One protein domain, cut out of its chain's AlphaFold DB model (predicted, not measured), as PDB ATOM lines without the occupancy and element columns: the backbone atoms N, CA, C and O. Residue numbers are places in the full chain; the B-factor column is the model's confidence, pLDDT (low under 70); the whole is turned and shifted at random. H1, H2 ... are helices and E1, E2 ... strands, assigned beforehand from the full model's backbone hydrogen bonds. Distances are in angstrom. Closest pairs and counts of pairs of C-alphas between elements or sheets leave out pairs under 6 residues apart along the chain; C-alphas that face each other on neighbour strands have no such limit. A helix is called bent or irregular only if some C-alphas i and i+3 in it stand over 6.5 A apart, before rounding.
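Overview. This is residues 17 to 75 of the 75 residues of the protein "VOC family protein" of Geodermatophilaceae bacterium (UniProt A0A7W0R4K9). A small three-stranded antiparallel sheet has one long helix, H1, lying over one of its faces and running along the strands; the other face has no named element over it. The two long strands E1 and E2 form a hairpin, the short E3 folds back beside E2, and residues 17 to 18, in the unnamed stretch before H1, pair with E3. The printed part has 59 residues, with one named helix and three named strands in the order H1, E1, E2, E3; the sheet's order is E1, E2, E3, and the class is mixed, helices and strands. The whole is compact, with a radius of gyration of the C-alphas of 11.1 A, yet elongated in outline, spanning 33 by 20 by 16 A.

Along the chain. Begin with the sheet: find C-alpha 48 at (94.885, 222.467, 37.991), from where E1 runs through residues 48 to 55 over 21.8 A. E2, residues 58 to 65, covers 21.9 A. E3, residues 71 to 74, is 10.4 A long and ends at C-alpha 74, at (85.251, 217.879, 32.826). Then look earlier for H1, residues 28 to 44, which begins at C-alpha 28, at (77.529, 221.346, 21.663), and is 25.0 A long. H1 is neither bent nor irregular, but only just: C-alphas 37 and 40 are 6.4 A apart.

Arrangement. The strands make a meander, each the antiparallel neighbour of the one before, with E2 as the inner strand and E1 and E3 as edge strands. In the hairpin of E1 and E2, with 157 degrees between their directions, look for N 50 and O 63 at 2.8 A and N 60 and O 53 at 2.8 A, within hydrogen-bond range. In the hairpin of E2 and E3, at 147 degrees, find N 62 and O 74 at 2.9 A and N 72 and O 64 at 3.0 A, also within that range. Residues 17 to 18 pair with residues 73 to 74 of E3, parallel. H1 is on the sheet at a height of 8.5 A, over E1 and E2, and runs along the strands, at 18 degrees to E2 on the local plane. The closest C-alphas of H1 and E2 are those of Glu 32 and Leu 59, 5.7 A apart. In H1, 11 of 13 O i to N i+4 pairs are within hydrogen-bond range.

Size, cuts and confidence. The two C-alphas farthest apart are those of Glu 26 and Glu 68, at 33.6 A. The printed part has no cut, and the links H1 to E1, E1 to E2 and E2 to E3 are tight. Residue 75 is the chain's last. The mean pLDDT of the printed part is 90.0; look at residues 23 to 26 for the values under 70.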
ATOM      1  N   ASP A  17      85.153 210.969  34.883       91.50
ATOM      2  CA  ASP A  17      84.548 211.976  34.012       91.50
ATOM      3  C   ASP A  17      83.424 212.701  34.763       91.50
ATOM      4  O   ASP A  17      82.455 212.084  35.216       91.50
ATOM      5  N   ILE A  18      83.572 214.013  34.931       90.62
ATOM      6  CA  ILE A  18      82.578 214.889  35.548       90.62
ATOM      7  C   ILE A  18      81.753 215.515  34.431       90.62
ATOM      8  O   ILE A  18      82.188 216.465  33.779       90.62
ATOM      9  N   ARG A  19      80.533 215.008  34.259       90.44
ATOM     10  CA  ARG A  19      79.581 215.548  33.288       90.44
ATOM     11  C   ARG A  19      78.861 216.763  33.846       90.44
ATOM     12  O   ARG A  19      77.958 216.628  34.671       90.44
ATOM     13  N   VAL A  20      79.230 217.949  33.377       89.88
ATOM     14  CA  VAL A  20      78.624 219.218  33.820       89.88
ATOM     15  C   VAL A  20      77.319 219.520  33.101       89.88
ATOM     16  O   VAL A  20      76.511 220.316  33.573       89.88
ATOM     17  N   ALA A  21      77.105 218.858  31.970       82.88
ATOM     18  CA  ALA A  21      75.984 219.101  31.087       82.88
ATOM     19  C   ALA A  21      74.865 218.036  31.198       82.88
ATOM     20  O   ALA A  21      73.932 218.022  30.404       82.88
ATOM     21  N   GLY A  22      74.922 217.151  32.204       71.56
ATOM     22  CA  GLY A  22      73.879 216.151  32.475       71.56
ATOM     23  C   GLY A  22      73.763 215.048  31.409       71.56
ATOM     24  O   GLY A  22      74.738 214.699  30.745       71.56
ATOM     25  N   LYS A  23      72.562 214.462  31.254       67.06
ATOM     26  CA  LYS A  23      72.266 213.411  30.249       67.06
ATOM     27  C   LYS A  23      72.314 213.919  28.797       67.06
ATOM     28  O   LYS A  23      72.208 213.109  27.882       67.06
ATOM     29  N   GLY A  24      72.502 215.221  28.602       59.88
ATOM     30  CA  GLY A  24      72.780 215.834  27.314       59.88
ATOM     31  C   GLY A  24      72.744 217.354  27.410       59.88
ATOM     32  O   GLY A  24      71.957 217.923  28.167       59.88
ATOM     33  N   PRO A  25      73.546 217.997  26.563       56.62
ATOM     34  CA  PRO A  25      72.960 218.920  25.612       56.62
ATOM     35  C   PRO A  25      73.158 218.345  24.215       56.62
ATOM     36  O   PRO A  25      74.269 217.980  23.838       56.62
ATOM     37  N   GLU A  26      72.083 218.296  23.434       67.06
ATOM     38  CA  GLU A  26      72.187 218.129  21.980       67.06
ATOM     39  C   GLU A  26      72.922 219.336  21.352       67.06
ATOM     40  O   GLU A  26      73.515 219.225  20.282       67.06
ATOM     41  N   ASP A  27      72.950 220.473  22.065       81.00
ATOM     42  CA  ASP A  27      73.710 221.677  21.725       81.00
ATOM     43  C   ASP A  27      75.153 221.637  22.269       81.00
ATOM     44  O   ASP A  27      75.439 221.959  23.430       81.00
ATOM     45  N   MET A  28      76.092 221.315  21.381       83.19
ATOM     46  CA  MET A  28      77.529 221.346  21.663       83.19
ATOM     47  C   MET A  28      78.024 222.704  22.184       83.19
ATOM     48  O   MET A  28      78.923 222.740  23.026       83.19
ATOM     49  N   ALA A  29      77.424 223.821  21.760       87.00
ATOM     50  CA  ALA A  29      77.828 225.144  22.227       87.00
ATOM     51  C   ALA A  29      77.423 225.369  23.689       87.00
ATOM     52  O   ALA A  29      78.173 225.968  24.463       87.00
ATOM     53  N   GLN A  30      76.250 224.883  24.105       87.62
ATOM     54  CA  GLN A  30      75.841 224.931  25.509       87.62
ATOM     55  C   GLN A  30      76.738 224.070  26.389       87.62
ATOM     56  O   GLN A  30      77.144 224.511  27.466       87.62
ATOM     57  N   ARG A  31      77.085 222.874  25.914       89.31
ATOM     58  CA  ARG A  31      78.024 221.985  26.596       89.31
ATOM     59  C   ARG A  31      79.370 222.669  26.826       89.31
ATOM     60  O   ARG A  31      79.848 222.714  27.957       89.31
ATOM     61  N   GLU A  32      79.930 223.279  25.787       91.56
ATOM     62  CA  GLU A  32      81.176 224.036  25.890       91.56
ATOM     63  C   GLU A  32      81.075 225.184  26.905       91.56
ATOM     64  O   GLU A  32      81.960 225.330  27.750       91.56
ATOM     65  N   ARG A  33      79.982 225.964  26.886       91.81
ATOM     66  CA  ARG A  33      79.761 227.038  27.871       91.81
ATOM     67  C   ARG A  33      79.779 226.511  29.307       91.81
ATOM     68  O   ARG A  33      80.403 227.129  30.166       91.81
ATOM     69  N   LEU A  34      79.135 225.373  29.566       93.56
ATOM     70  CA  LEU A  34      79.095 224.762  30.899       93.56
ATOM     71  C   LEU A  34      80.469 224.245  31.339       93.56
ATOM     72  O   LEU A  34      80.862 224.467  32.484       93.56
ATOM     73  N   ILE A  35      81.227 223.614  30.436       94.25
ATOM     74  CA  ILE A  35      82.604 223.174  30.716       94.25
ATOM     75  C   ILE A  35      83.464 224.391  31.074       94.25
ATOM     76  O   ILE A  35      84.115 224.408  32.120       94.25
ATOM     77  N   ARG A  36      83.418 225.445  30.252       94.50
ATOM     78  CA  ARG A  36      84.174 226.686  30.474       94.50
ATOM     79  C   ARG A  36      83.768 227.416  31.754       94.50
ATOM     80  O   ARG A  36      84.619 228.071  32.343       94.50
ATOM     81  N   ALA A  37      82.517 227.286  32.197       95.56
ATOM     82  CA  ALA A  37      82.060 227.821  33.477       95.56
ATOM     83  C   ALA A  37      82.555 226.987  34.672       95.56
ATOM     84  O   ALA A  37      82.961 227.553  35.683       95.56
ATOM     85  N   LYS A  38      82.587 225.651  34.563       96.19
ATOM     86  CA  LYS A  38      82.987 224.780  35.682       96.19
ATOM     87  C   LYS A  38      84.493 224.762  35.937       96.19
ATOM     88  O   LYS A  38      84.912 224.704  37.090       96.19
ATOM     89  N   VAL A  39      85.312 224.804  34.888       97.00
ATOM     90  CA  VAL A  39      86.782 224.787  35.009       97.00
ATOM     91  C   VAL A  39      87.320 225.845  35.991       97.00
ATOM     92  O   VAL A  39      88.066 225.457  36.890       97.00
ATOM     93  N   PRO A  40      86.964 227.143  35.906       97.69
ATOM     94  CA  PRO A  40      87.465 228.144  36.848       97.69
ATOM     95  C   PRO A  40      86.970 227.925  38.283       97.69
ATOM     96  O   PRO A  40      87.728 228.177  39.217       97.69
ATOM     97  N   GLU A  41      85.753 227.404  38.486       96.88
ATOM     98  CA  GLU A  41      85.275 227.033  39.827       96.88
ATOM     99  C   GLU A  41      86.152 225.935  40.448       96.88
ATOM    100  O   GLU A  41      86.518 226.008  41.620       96.88
ATOM    101  N   LEU A  42      86.534 224.931  39.655       96.25
ATOM    102  CA  LEU A  42      87.416 223.853  40.103       96.25
ATOM    103  C   LEU A  42      88.845 224.345  40.351       96.25
ATOM    104  O   LEU A  42      89.477 223.912  41.313       96.25
ATOM    105  N   VAL A  43      89.341 225.275  39.531       97.06
ATOM    106  CA  VAL A  43      90.633 225.929  39.777       97.06
ATOM    107  C   VAL A  43      90.614 226.702  41.096       97.06
ATOM    108  O   VAL A  43      91.540 226.569  41.894       97.06
ATOM    109  N   ALA A  44      89.538 227.439  41.384       97.19
ATOM    110  CA  ALA A  44      89.369 228.124  42.667       97.19
ATOM    111  C   ALA A  44      89.308 227.143  43.856       97.19
ATOM    112  O   ALA A  44      89.736 227.480  44.959       97.19
ATOM    113  N   ALA A  45      88.833 225.914  43.630       95.38
ATOM    114  CA  ALA A  45      88.843 224.827  44.609       95.38
ATOM    115  C   ALA A  45      90.204 224.100  44.738       95.38
ATOM    116  O   ALA A  45      90.320 223.160  45.524       95.38
ATOM    117  N   GLY A  46      91.233 224.526  43.996       94.75
ATOM    118  CA  GLY A  46      92.597 223.993  44.068       94.75
ATOM    119  C   GLY A  46      92.952 222.961  42.995       94.75
ATOM    120  O   GLY A  46      94.045 222.400  43.040       94.75
ATOM    121  N   ALA A  47      92.065 222.698  42.031       96.19
ATOM    122  CA  ALA A  47      92.410 221.874  40.880       96.19
ATOM    123  C   ALA A  47      93.306 222.640  39.886       96.19
ATOM    124  O   ALA A  47      93.313 223.868  39.830       96.19
ATOM    125  N   VAL A  48      94.037 221.910  39.050       96.81
ATOM    126  CA  VAL A  48      94.885 222.467  37.991       96.81
ATOM    127  C   VAL A  48      94.442 221.956  36.626       96.81
ATOM    128  O   VAL A  48      94.124 220.777  36.464       96.81
ATOM    129  N   VAL A  49      94.423 222.839  35.629       97.25
ATOM    130  CA  VAL A  49      94.161 222.459  34.233       97.25
ATOM    131  C   VAL A  49      95.405 221.779  33.667       97.25
ATOM    132  O   VAL A  49      96.500 222.329  33.748       97.25
ATOM    133  N   VAL A  50      95.237 220.593  33.082       96.38
ATOM    134  CA  VAL A  50      96.324 219.832  32.450       96.38
ATOM    135  C   VAL A  50      96.336 220.054  30.943       96.38
ATOM    136  O   VAL A  50      97.373 220.392  30.381       96.38
ATOM    137  N   ARG A  51      95.197 219.835  30.280       96.00
ATOM    138  CA  ARG A  51      95.034 220.022  28.830       96.00
ATOM    139  C   ARG A  51      93.560 220.130  28.455       96.00
ATOM    140  O   ARG A  51      92.694 219.680  29.203       96.00
ATOM    141  N   GLN A  52      93.290 220.721  27.299       96.25
ATOM    142  CA  GLN A  52      91.962 220.764  26.689       96.25
ATOM    143  C   GLN A  52      91.957 219.835  25.478       96.25
ATOM    144  O   GLN A  52      92.903 219.852  24.695       96.25
ATOM    145  N   GLU A  53      90.906 219.041  25.337       95.06
ATOM    146  CA  GLU A  53      90.726 218.089  24.244       95.06
ATOM    147  C   GLU A  53      89.533 218.547  23.403       95.06
ATOM    148  O   GLU A  53      88.468 218.845  23.949       95.06
ATOM    149  N   SER A  54      89.707 218.628  22.084       92.75
ATOM    150  CA  SER A  54      88.684 219.115  21.145       92.75
ATOM    151  C   SER A  54      88.382 218.075  20.070       92.75
ATOM    152  O   SER A  54      89.271 217.337  19.646       92.75
ATOM    153  N   TYR A  55      87.128 218.023  19.617       86.25
ATOM    154  CA  TYR A  55      86.689 217.194  18.494       86.25
ATOM    155  C   TYR A  55      86.354 218.114  17.315       86.25
ATOM    156  O   TYR A  55      85.230 218.599  17.194       86.25
ATOM    157  N   GLY A  56      87.352 218.403  16.475       88.25
ATOM    158  CA  GLY A  56      87.259 219.493  15.499       88.25
ATOM    159  C   GLY A  56      87.259 220.850  16.209       88.25
ATOM    160  O   GLY A  56      88.060 221.060  17.118       88.25
ATOM    161  N   ASP A  57      86.334 221.732  15.835       85.88
ATOM    162  CA  ASP A  57      86.202 223.077  16.419       85.88
ATOM    163  C   ASP A  57      85.413 223.108  17.741       85.88
ATOM    164  O   ASP A  57      85.186 224.173  18.312       85.88
ATOM    165  N   VAL A  58      84.968 221.947  18.232       85.31
ATOM    166  CA  VAL A  58      84.136 221.829  19.435       85.31
ATOM    167  C   VAL A  58      84.983 221.390  20.621       85.31
ATOM    168  O   VAL A  58      85.664 220.359  20.554       85.31
ATOM    169  N   LEU A  59      84.879 222.108  21.746       91.00
ATOM    170  CA  LEU A  59      85.506 221.673  22.992       91.00
ATOM    171  C   LEU A  59      84.909 220.330  23.446       91.00
ATOM    172  O   LEU A  59      83.737 220.216  23.816       91.00
ATOM    173  N   GLY A  60      85.751 219.302  23.433       91.00
ATOM    174  CA  GLY A  60      85.439 217.956  23.870       91.00
ATOM    175  C   GLY A  60      85.379 217.905  25.386       91.00
ATOM    176  O   GLY A  60      84.305 217.732  25.935       91.00
ATOM    177  N   HIS A  61      86.500 218.055  26.072       94.25
ATOM    178  CA  HIS A  61      86.554 218.064  27.533       94.25
ATOM    179  C   HIS A  61      87.839 218.735  28.014       94.25
ATOM    180  O   HIS A  61      88.762 218.985  27.237       94.25
ATOM    181  N   VAL A  62      87.917 219.025  29.309       97.00
ATOM    182  CA  VAL A  62      89.134 219.549  29.940       97.00
ATOM    183  C   VAL A  62      89.653 218.538  30.944       97.00
ATOM    184  O   VAL A  62      88.942 218.149  31.867       97.00
ATOM    185  N   VAL A  63      90.904 218.125  30.768       95.88
ATOM    186  CA  VAL A  63      91.605 217.252  31.706       95.88
ATOM    187  C   VAL A  63      92.173 218.114  32.824       95.88
ATOM    188  O   VAL A  63      92.896 219.084  32.569       95.88
ATOM    189  N   MET A  64      91.869 217.753  34.063       96.75
ATOM    190  CA  MET A  64      92.281 218.459  35.269       96.75
ATOM    191  C   MET A  64      92.911 217.497  36.279       96.75
ATOM    192  O   MET A  64      92.729 216.279  36.208       96.75
ATOM    193  N   ARG A  65      93.670 218.052  37.226       94.25
ATOM    194  CA  ARG A  65      94.126 217.335  38.420       94.25
ATOM    195  C   ARG A  65      93.641 218.017  39.677       94.25
ATOM    196  O   ARG A  65      93.677 219.239  39.751       94.25
ATOM    197  N   ASP A  66      93.204 217.238  40.651       92.50
ATOM    198  CA  ASP A  66      92.868 217.754  41.975       92.50
ATOM    199  C   ASP A  66      94.147 218.045  42.800       92.50
ATOM    200  O   ASP A  66      95.256 217.712  42.360       92.50
ATOM    201  N   PRO A  67      94.033 218.658  43.994       90.56
ATOM    202  CA  PRO A  67      95.181 218.912  44.871       90.56
ATOM    203  C   PRO A  67      95.985 217.664  45.273       90.56
ATOM    204  O   PRO A  67      97.147 217.783  45.654       90.56
ATOM    205  N   GLU A  68      95.392 216.472  45.190       87.12
ATOM    206  CA  GLU A  68      96.025 215.186  45.510       87.12
ATOM    207  C   GLU A  68      96.638 214.522  44.259       87.12
ATOM    208  O   GLU A  68      97.128 213.393  44.305       87.12
ATOM    209  N   SER A  69      96.685 215.246  43.133       87.31
ATOM    210  CA  SER A  69      97.204 214.788  41.839       87.31
ATOM    211  C   SER A  69      96.404 213.645  41.191       87.31
ATOM    212  O   SER A  69      96.929 212.920  40.329       87.31
ATOM    213  N   ASN A  70      95.126 213.483  41.542       88.12
ATOM    214  CA  ASN A  70      94.219 212.604  40.810       88.12
ATOM    215  C   ASN A  70      93.770 213.279  39.517       88.12
ATOM    216  O   ASN A  70      93.383 214.440  39.518       88.12
ATOM    217  N   GLU A  71      93.820 212.539  38.411       91.56
ATOM    218  CA  GLU A  71      93.412 213.033  37.095       91.56
ATOM    219  C   GLU A  71      91.928 212.743  36.852       91.56
ATOM    220  O   GLU A  71      91.463 211.632  37.122       91.56
ATOM    221  N   PHE A  72      91.211 213.733  36.325       94.06
ATOM    222  CA  PHE A  72      89.808 213.628  35.935       94.06
ATOM    223  C   PHE A  72      89.500 214.548  34.745       94.06
ATOM    224  O   PHE A  72      90.251 215.483  34.459       94.06
ATOM    225  N   CYS A  73      88.389 214.292  34.061       95.06
ATOM    226  CA  CYS A  73      87.885 215.112  32.965       95.06
ATOM    227  C   CYS A  73      86.636 215.892  33.364       95.06
ATOM    228  O   CYS A  73      85.839 215.440  34.184       95.06
ATOM    229  N   VAL A  74      86.466 217.063  32.759       95.25
ATOM    230  CA  VAL A  74      85.251 217.879  32.826       95.25
ATOM    231  C   VAL A  74      84.648 217.934  31.427       95.25
ATOM    232  O   VAL A  74      85.290 218.458  30.511       95.25
ATOM    233  N   ALA A  75      83.444 217.378  31.271       91.25
ATOM    234  CA  ALA A  75      82.818 217.078  29.982       91.25
ATOM    235  C   ALA A  75      81.318 217.404  29.926       91.25
ATOM    236  O   ALA A  75      80.668 217.595  30.979       91.25
TER     237      ALA A  75